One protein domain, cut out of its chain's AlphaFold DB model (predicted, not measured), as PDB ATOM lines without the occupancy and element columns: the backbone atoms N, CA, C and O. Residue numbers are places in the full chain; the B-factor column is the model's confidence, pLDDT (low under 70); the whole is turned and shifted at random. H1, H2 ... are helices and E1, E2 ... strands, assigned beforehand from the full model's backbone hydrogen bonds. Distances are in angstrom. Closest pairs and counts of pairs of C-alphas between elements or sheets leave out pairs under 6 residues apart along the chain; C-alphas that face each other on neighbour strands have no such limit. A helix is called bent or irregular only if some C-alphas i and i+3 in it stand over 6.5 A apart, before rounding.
ATOM      1  N   ARG A  12     149.958 138.410 148.202       89.44
ATOM      2  CA  ARG A  12     150.832 139.399 147.549       89.44
ATOM      3  C   ARG A  12     150.428 139.683 146.102       89.44
ATOM      4  O   ARG A  12     150.399 140.840 145.705       89.44
ATOM      5  N   LEU A  13     150.089 138.652 145.319       89.44
ATOM      6  CA  LEU A  13     149.629 138.867 143.941       89.44
ATOM      7  C   LEU A  13     148.277 139.581 143.914       89.44
ATOM      8  O   LEU A  13     148.090 140.487 143.112       89.44
ATOM      9  N   SER A  14     147.366 139.225 144.821       89.69
ATOM     10  CA  SER A  14     146.053 139.873 144.914       89.69
ATOM     11  C   SER A  14     146.175 141.364 145.252       89.69
ATOM     12  O   SER A  14     145.488 142.188 144.658       89.69
ATOM     13  N   GLU A  15     147.089 141.728 146.157       91.50
ATOM     14  CA  GLU A  15     147.375 143.127 146.499       91.50
ATOM     15  C   GLU A  15     147.970 143.908 145.313       91.50
ATOM     16  O   GLU A  15     147.588 145.056 145.086       91.50
ATOM     17  N   LEU A  16     148.870 143.298 144.534       93.38
ATOM     18  CA  LEU A  16     149.421 143.918 143.323       93.38
ATOM     19  C   LEU A  16     148.351 144.111 142.243       93.38
ATOM     20  O   LEU A  16     148.292 145.181 141.646       93.38
ATOM     21  N   LEU A  17     147.475 143.124 142.033       91.75
ATOM     22  CA  LEU A  17     146.359 143.228 141.087       91.75
ATOM     23  C   LEU A  17     145.375 144.337 141.486       91.75
ATOM     24  O   LEU A  17     144.964 145.121 140.639       91.75
ATOM     25  N   ALA A  18     145.049 144.457 142.776       91.62
ATOM     26  CA  ALA A  18     144.175 145.524 143.270       91.62
ATOM     27  C   ALA A  18     144.780 146.929 143.094       91.62
ATOM     28  O   ALA A  18     144.052 147.898 142.893       91.62
ATOM     29  N   LYS A  19     146.111 147.056 143.169       93.19
ATOM     30  CA  LYS A  19     146.811 148.306 142.838       93.19
ATOM     31  C   LYS A  19     146.792 148.571 141.330       93.19
ATOM     32  O   LYS A  19     146.479 149.686 140.929       93.19
ATOM     33  N   ALA A  20     147.027 147.535 140.523       91.88
ATOM     34  CA  ALA A  20     147.044 147.611 139.062       91.88
ATOM     35  C   ALA A  20     145.708 148.057 138.432       91.88
ATOM     36  O   ALA A  20     145.706 148.616 137.341       91.88
ATOM     37  N   GLN A  21     144.584 147.837 139.127       89.00
ATOM     38  CA  GLN A  21     143.255 148.347 138.743       89.00
ATOM     39  C   GLN A  21     143.123 149.873 138.867       89.00
ATOM     40  O   GLN A  21     142.230 150.473 138.281       89.00
ATOM     41  N   ARG A  22     143.966 150.520 139.680       89.69
ATOM     42  CA  ARG A  22     143.933 151.978 139.884       89.69
ATOM     43  C   ARG A  22     144.991 152.691 139.056       89.69
ATOM     44  O   ARG A  22     144.759 153.806 138.608       89.69
ATOM     45  N   GLU A  23     146.145 152.057 138.879       87.50
ATOM     46  CA  GLU A  23     147.280 152.598 138.135       87.50
ATOM     47  C   GLU A  23     148.183 151.478 137.609       87.50
ATOM     48  O   GLU A  23     148.303 150.425 138.229       87.50
ATOM     49  N   SER A  24     148.864 151.705 136.483       88.94
ATOM     50  CA  SER A  24     149.849 150.744 135.966       88.94
ATOM     51  C   SER A  24     151.084 150.677 136.864       88.94
ATOM     52  O   SER A  24     151.630 151.703 137.263       88.94
ATOM     53  N   LEU A  25     151.569 149.466 137.139       93.38
ATOM     54  CA  LEU A  25     152.753 149.230 137.964       93.38
ATOM     55  C   LEU A  25     153.937 148.770 137.112       93.38
ATOM     56  O   LEU A  25     153.783 147.900 136.254       93.38
ATOM     57  N   ILE A  26     155.133 149.271 137.423       94.62
ATOM     58  CA  ILE A  26     156.400 148.710 136.938       94.62
ATOM     59  C   ILE A  26     156.985 147.824 138.042       94.62
ATOM     60  O   ILE A  26     157.287 148.289 139.141       94.62
ATOM     61  N   LEU A  27     157.142 146.535 137.753       94.62
ATOM     62  CA  LEU A  27     157.760 145.553 138.636       94.62
ATOM     63  C   LEU A  27     159.198 145.319 138.180       94.62
ATOM     64  O   LEU A  27     159.426 144.822 137.079       94.62
ATOM     65  N   ARG A  28     160.172 145.644 139.031       96.94
ATOM     66  CA  ARG A  28     161.592 145.387 138.766       96.94
ATOM     67  C   ARG A  28     162.048 144.138 139.516       96.94
ATOM     68  O   ARG A  28     161.860 144.038 140.728       96.94
ATOM     69  N   SER A  29     162.636 143.180 138.808       95.25
ATOM     70  CA  SER A  29     163.230 141.992 139.416       95.25
ATOM     71  C   SER A  29     164.555 142.338 140.111       95.25
ATOM     72  O   SER A  29     165.213 143.316 139.748       95.25
ATOM     73  N   PRO A  30     165.029 141.497 141.048       96.19
ATOM     74  CA  PRO A  30     166.374 141.636 141.612       96.19
ATOM     75  C   PRO A  30     167.494 141.553 140.564       96.19
ATOM     76  O   PRO A  30     168.584 142.062 140.788       96.19
ATOM     77  N   THR A  31     167.225 140.924 139.415       95.50
ATOM     78  CA  THR A  31     168.156 140.839 138.282       95.50
ATOM     79  C   THR A  31     168.109 142.066 137.365       95.50
ATOM     80  O   THR A  31     168.842 142.113 136.384       95.50
ATOM     81  N   GLY A  32     167.256 143.054 137.663       94.81
ATOM     82  CA  GLY A  32     167.125 144.297 136.901       94.81
ATOM     83  C   GLY A  32     166.144 144.240 135.728       94.81
ATOM     84  O   GLY A  32     165.964 145.249 135.055       94.81
ATOM     85  N   ALA A  33     165.482 143.105 135.488       96.44
ATOM     86  CA  ALA A  33     164.441 143.010 134.468       96.44
ATOM     87  C   ALA A  33     163.180 143.765 134.911       96.44
ATOM     88  O   ALA A  33     162.796 143.704 136.079       96.44
ATOM     89  N   GLU A  34     162.520 144.445 133.978       95.38
ATOM     90  CA  GLU A  34     161.313 145.229 134.245       95.38
ATOM     91  C   GLU A  34     160.088 144.608 133.574       95.38
ATOM     92  O   GLU A  34     160.147 144.140 132.437       95.38
ATOM     93  N   PHE A  35     158.971 144.613 134.293       92.81
ATOM     94  CA  PHE A  35     157.683 144.095 133.848       92.81
ATOM     95  C   PHE A  35     156.600 145.133 134.118       92.81
ATOM     96  O   PHE A  35     156.675 145.863 135.104       92.81
ATOM     97  N   ILE A  36     155.564 145.163 133.284       90.94
ATOM     98  CA  ILE A  36     154.390 146.007 133.507       90.94
ATOM     99  C   ILE A  36     153.238 145.126 133.982       90.94
ATOM    100  O   ILE A  36     152.947 144.096 133.374       90.94
ATOM    101  N   LEU A  37     152.583 145.544 135.064       91.88
ATOM    102  CA  LEU A  37     151.296 145.012 135.493       91.88
ATOM    103  C   LEU A  37     150.253 146.120 135.365       91.88
ATOM    104  O   LEU A  37     150.271 147.088 136.123       91.88
ATOM    105  N   ALA A  38     149.348 145.952 134.412       88.62
ATOM    106  CA  ALA A  38     148.216 146.832 134.186       88.62
ATOM    107  C   ALA A  38     146.956 145.979 134.042       88.62
ATOM    108  O   ALA A  38     147.022 144.838 133.570       88.62
ATOM    109  N   GLU A  39     145.819 146.515 134.473       87.94
ATOM    110  CA  GLU A  39     144.535 145.936 134.107       87.94
ATOM    111  C   GLU A  39     144.388 145.971 132.584       87.94
ATOM    112  O   GLU A  39     144.568 147.012 131.959       87.94
ATOM    113  N   ILE A  40     144.070 144.822 131.987       81.12
ATOM    114  CA  ILE A  40     143.670 144.780 130.583       81.12
ATOM    115  C   ILE A  40     142.244 145.321 130.538       81.12
ATOM    116  O   ILE A  40     141.307 144.608 130.902       81.12
ATOM    117  N   ASN A  41     142.083 146.573 130.122       74.12
ATOM    118  CA  ASN A  41     140.765 147.121 129.825       74.12
ATOM    119  C   ASN A  41     140.300 146.657 128.426       74.12
ATOM    120  O   ASN A  41     141.084 146.137 127.622       74.12
ATOM    121  N   ASP A  42     139.010 146.837 128.123       60.22
ATOM    122  CA  ASP A  42     138.438 146.435 126.830       60.22
ATOM    123  C   ASP A  42     139.147 147.102 125.638       60.22
ATOM    124  O   ASP A  42     139.260 146.492 124.576       60.22
ATOM    125  N   PHE A  43     139.703 148.301 125.830       64.50
ATOM    126  CA  PHE A  43     140.428 149.037 124.797       64.50
ATOM    127  C   PHE A  43     141.809 148.435 124.503       64.50
ATOM    128  O   PHE A  43     142.186 148.302 123.342       64.50
ATOM    129  N   ASP A  44     142.548 147.985 125.515       68.25
ATOM    130  CA  ASP A  44     143.837 147.307 125.337       68.25
ATOM    131  C   ASP A  44     143.654 145.960 124.633       68.25
ATOM    132  O   ASP A  44     144.446 145.573 123.767       68.25
ATOM    133  N   ARG A  45     142.559 145.262 124.953       69.31
ATOM    134  CA  ARG A  45     142.173 144.037 124.256       69.31
ATOM    135  C   ARG A  45     141.749 144.310 122.814       69.31
ATOM    136  O   ARG A  45     142.122 143.549 121.924       69.31
ATOM    137  N   GLU A  46     141.002 145.383 122.574       71.25
ATOM    138  CA  GLU A  46     140.628 145.823 121.231       71.25
ATOM    139  C   GLU A  46     141.863 146.198 120.405       71.25
ATOM    140  O   GLU A  46     141.990 145.741 119.271       71.25
ATOM    141  N   ILE A  47     142.826 146.927 120.977       77.62
ATOM    142  CA  ILE A  47     144.105 147.238 120.327       77.62
ATOM    143  C   ILE A  47     144.833 145.954 119.928       77.62
ATOM    144  O   ILE A  47     145.290 145.851 118.791       77.62
ATOM    145  N   GLU A  48     144.947 144.974 120.826       77.31
ATOM    146  CA  GLU A  48     145.632 143.717 120.509       77.31
ATOM    147  C   GLU A  48     144.931 142.962 119.369       77.31
ATOM    148  O   GLU A  48     145.592 142.474 118.452       77.31
ATOM    149  N   LEU A  49     143.595 142.927 119.360       79.06
ATOM    150  CA  LEU A  49     142.827 142.331 118.262       79.06
ATOM    151  C   LEU A  49     143.036 143.087 116.941       79.06
ATOM    152  O   LEU A  49     143.221 142.470 115.891       79.06
ATOM    153  N   GLN A  50     143.046 144.420 116.986       83.38
ATOM    154  CA  GLN A  50     143.188 145.277 115.809       83.38
ATOM    155  C   GLN A  50     144.618 145.311 115.253       83.38
ATOM    156  O   GLN A  50     144.796 145.512 114.053       83.38
ATOM    157  N   ARG A  51     145.649 145.044 116.066       83.19
ATOM    158  CA  ARG A  51     147.044 144.923 115.594       83.19
ATOM    159  C   ARG A  51     147.243 143.802 114.580       83.19
ATOM    160  O   ARG A  51     148.173 143.860 113.780       83.19
ATOM    161  N   HIS A  52     146.369 142.800 114.587       84.56
ATOM    162  CA  HIS A  52     146.382 141.725 113.602       84.56
ATOM    163  C   HIS A  52     145.659 142.080 112.295       84.56
ATOM    164  O   HIS A  52     145.684 141.275 111.369       84.56
ATOM    165  N   ASN A  53     145.041 143.262 112.185       91.56
ATOM    166  CA  ASN A  53     144.408 143.732 110.956       91.56
ATOM    167  C   ASN A  53     145.452 144.402 110.034       91.56
ATOM    168  O   ASN A  53     145.849 145.547 110.277       91.56
ATOM    169  N   PRO A  54     145.899 143.732 108.953       87.88
ATOM    170  CA  PRO A  54     147.004 144.220 108.128       87.88
ATOM    171  C   PRO A  54     146.662 145.509 107.375       87.88
ATOM    172  O   PRO A  54     147.549 146.323 107.113       87.88
ATOM    173  N   ASP A  55     145.394 145.727 107.032       91.88
ATOM    174  CA  ASP A  55     144.980 146.916 106.287       91.88
ATOM    175  C   ASP A  55     144.914 148.144 107.190       91.88
ATOM    176  O   ASP A  55     145.409 149.211 106.812       91.88
ATOM    177  N   LEU A  56     144.414 147.974 108.417       88.75
ATOM    178  CA  LEU A  56     144.467 149.013 109.440       88.75
ATOM    179  C   LEU A  56     145.918 149.393 109.761       88.75
ATOM    180  O   LEU A  56     146.259 150.575 109.723       88.75
ATOM    181  N   MET A  57     146.789 148.412 110.009       92.69
ATOM    182  CA  MET A  57     148.194 148.682 110.336       92.69
ATOM    183  C   MET A  57     148.920 149.400 109.192       92.69
ATOM    184  O   MET A  57     149.614 150.387 109.421       92.69
ATOM    185  N   ARG A  58     148.674 149.004 107.937       93.25
ATOM    186  CA  ARG A  58     149.239 149.675 106.754       93.25
ATOM    187  C   ARG A  58     148.741 151.113 106.591       93.25
ATOM    188  O   ARG A  58     149.484 151.979 106.116       93.25
ATOM    189  N   PHE A  59     147.482 151.376 106.934       92.50
ATOM    190  CA  PHE A  59     146.929 152.729 106.954       92.50
ATOM    191  C   PHE A  59     147.584 153.582 108.049       92.50
ATOM    192  O   PHE A  59     148.039 154.693 107.764       92.50
ATOM    193  N   LEU A  60     147.688 153.052 109.273       91.38
ATOM    194  CA  LEU A  60     148.313 153.734 110.407       91.38
ATOM    195  C   LEU A  60     149.792 154.041 110.150       91.38
ATOM    196  O   LEU A  60     150.209 155.178 110.352       91.38
ATOM    197  N   ASP A  61     150.549 153.093 109.602       90.88
ATOM    198  CA  ASP A  61     151.947 153.280 109.197       90.88
ATOM    199  C   ASP A  61     152.122 154.435 108.209       90.88
ATOM    200  O   ASP A  61     153.045 155.245 108.311       90.88
ATOM    201  N   ARG A  62     151.223 154.520 107.225       91.12
ATOM    202  CA  ARG A  62     151.238 155.598 106.234       91.12
ATOM    203  C   ARG A  62     150.953 156.945 106.887       91.12
ATOM    204  O   ARG A  62     151.635 157.918 106.583       91.12
ATOM    205  N   ARG A  63     149.972 156.988 107.790       87.56
ATOM    206  CA  ARG A  63     149.581 158.203 108.508       87.56
ATOM    207  C   ARG A  63     150.656 158.660 109.494       87.56
ATOM    208  O   ARG A  63     150.915 159.852 109.575       87.56
ATOM    209  N   GLY A  64     151.312 157.741 110.199       84.94
ATOM    210  CA  GLY A  64     152.375 158.055 111.159       84.94
ATOM    211  C   GLY A  64     153.616 158.673 110.511       84.94
ATOM    212  O   GLY A  64     154.313 159.461 111.140       84.94
ATOM    213  N   ARG A  65     153.867 158.374 109.230       89.44
ATOM    214  CA  ARG A  65     154.946 158.988 108.435       89.44
ATOM    215  C   ARG A  65     154.572 160.340 107.820       89.44
ATOM    216  O   ARG A  65     155.412 160.970 107.180       89.44
ATOM    217  N   GLN A  66     153.326 160.791 107.967       83.62
ATOM    218  CA  GLN A  66     152.883 162.063 107.410       83.62
ATOM    219  C   GLN A  66     153.369 163.226 108.284       83.62
ATOM    220  O   GLN A  66     152.883 163.433 109.391       83.62
ATOM    221  N   LEU A  67     154.304 164.018 107.754       77.62
ATOM    222  CA  LEU A  67     154.856 165.205 108.425       77.62
ATOM    223  C   LEU A  67     153.961 166.447 108.299       77.62
ATOM    224  O   LEU A  67     154.167 167.437 108.995       77.62
ATOM    225  N   ALA A  68     152.983 166.409 107.392       82.69
ATOM    226  CA  ALA A  68     152.062 167.513 107.180       82.69
ATOM    227  C   ALA A  68     151.125 167.655 108.384       82.69
ATOM    228  O   ALA A  68     150.219 166.841 108.584       82.69
ATOM    229  N   THR A  69     151.341 168.710 109.161       82.50
ATOM    230  CA  THR A  69     150.470 169.126 110.254       82.50
ATOM    231  C   THR A  69     149.623 170.316 109.810       82.50
ATOM    232  O   THR A  69     150.027 171.128 108.981       82.50
ATOM    233  N   HIS A  70     148.414 170.407 110.351       84.94
ATOM    234  CA  HIS A  70     147.598 171.612 110.277       84.94
ATOM    235  C   HIS A  70     147.449 172.150 111.691       84.94
ATOM    236  O   HIS A  70     147.256 171.374 112.632       84.94
ATOM    237  N   SER A  71     147.511 173.466 111.854       88.69
ATOM    238  CA  SER A  71     147.237 174.069 113.152       88.69
ATOM    239  C   SER A  71     145.765 173.879 113.526       88.69
ATOM    240  O   SER A  71     144.869 173.845 112.676       88.69
ATOM    241  N   ALA A  72     145.492 173.804 114.829       86.69
ATOM    242  CA  ALA A  72     144.121 173.720 115.322       86.69
ATOM    243  C   ALA A  72     143.273 174.919 114.851       86.69
ATOM    244  O   ALA A  72     142.097 174.751 114.540       86.69
ATOM    245  N   ALA A  73     143.872 176.110 114.744       88.94
ATOM    246  CA  ALA A  73     143.211 177.320 114.261       88.94
ATOM    247  C   ALA A  73     142.790 177.209 112.782       88.94
ATOM    248  O   ALA A  73     141.645 177.515 112.443       88.94
ATOM    249  N   GLU A  74     143.675 176.715 111.909       89.44
ATOM    250  CA  GLU A  74     143.361 176.484 110.491       89.44
ATOM    251  C   GLU A  74     142.245 175.451 110.316       89.44
ATOM    252  O   GLU A  74     141.330 175.654 109.514       89.44
ATOM    253  N   ILE A  75     142.285 174.363 111.093       91.50
ATOM    254  CA  ILE A  75     141.253 173.324 111.053       91.50
ATOM    255  C   ILE A  75     139.915 173.851 111.573       91.50
ATOM    256  O   ILE A  75     138.900 173.644 110.912       91.50
ATOM    257  N   ARG A  76     139.891 174.595 112.686       89.75
ATOM    258  CA  ARG A  76     138.660 175.223 113.203       89.75
ATOM    259  C   ARG A  76     138.035 176.162 112.172       89.75
ATOM    260  O   ARG A  76     136.842 176.052 111.904       89.75
ATOM    261  N   LYS A  77     138.844 176.999 111.510       89.94
ATOM    262  CA  LYS A  77     138.381 177.880 110.426       89.94
ATOM    263  C   LYS A  77     137.805 177.088 109.247       89.94
ATOM    264  O   LYS A  77     136.729 177.426 108.759       89.94
ATOM    265  N   ARG A  78     138.480 176.019 108.805       90.69
ATOM    266  CA  ARG A  78     138.011 175.146 107.710       90.69
ATOM    267  C   ARG A  78     136.701 174.432 108.062       90.69
ATOM    268  O   ARG A  78     135.834 174.305 107.205       90.69
ATOM    269  N   LEU A  79     136.560 174.005 109.314       92.50
ATOM    270  CA  LEU A  79     135.374 173.324 109.836       92.50
ATOM    271  C   LEU A  79     134.259 174.285 110.281       92.50
ATOM    272  O   LEU A  79     133.228 173.820 110.754       92.50
ATOM    273  N   ARG A  80     134.439 175.606 110.117       91.69
ATOM    274  CA  ARG A  80     133.485 176.646 110.552       91.69
ATOM    275  C   ARG A  80     133.139 176.559 112.044       91.69
ATOM    276  O   ARG A  80     132.027 176.877 112.451       91.69
TER     277      ARG A  80
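What this domain is: This is residues 12 to 80 of the 84 residues of an uncharacterized protein of Verrucomicrobia bacterium (UniProt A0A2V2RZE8). A small hairpin of two strands, E1 and E2, with the helix H1 near its open end, makes one end of an extended chain. From there three separate helices, H2, H3 and H4, trail away one after another as a long bent arm, and residues 42 to 80 stand free. The printed part has 69 residues, with four named helices and two named strands in the order H1, E1, E2, H2, H3, H4; the sheet, E1 - E2, is antiparallel and the class is mostly helix. The whole is extended, with a radius of gyration of the C-alphas of 19.4 A, and elongated, spanning 55 by 29 by 26 A.

How they stand to each other: E1, residues 25 to 28, and E2, residues 34 to 37, form an antiparallel hairpin at 152 degrees between their directions. N 25 and O 37 are within hydrogen-bond range at 2.9 A, as are N 35 and O 27 at 2.8 A. H1, residues 12 to 20, comes closest to E2 at the C-alphas of Ala 20 and Leu 37, 6.1 A apart. H2, residues 42 to 51, and H3, residues 54 to 64, are close but not clearly touching, about perpendicular at 83 degrees; their closest C-alphas, of Arg 51 and Met 57, are 6.6 A apart. H4, residues 72 to 78, is apart from H3. In H1, H2, H3 and H4 every O i to N i+4 pair is within hydrogen-bond range.

Where its parts are: E1 begins at C-alpha 25 (152.753, 149.230, 137.964) and is 9.7 A long; E2 is 10.1 A. H1 measures 12.4 A from C-alpha 12 (150.832, 139.399, 147.549). H2 measures 14.2 A, H3 15.1 A, and H4 9.9 A, ending at C-alpha 78 (138.011, 175.146, 107.710).

The domain as a whole: The two farthest C-alphas, of Pro 30 and Arg 80, are 57.2 A apart. The printed part has no cut and no long link. Mean pLDDT of the printed part is 87.6; residues 42 to 45 are under 70.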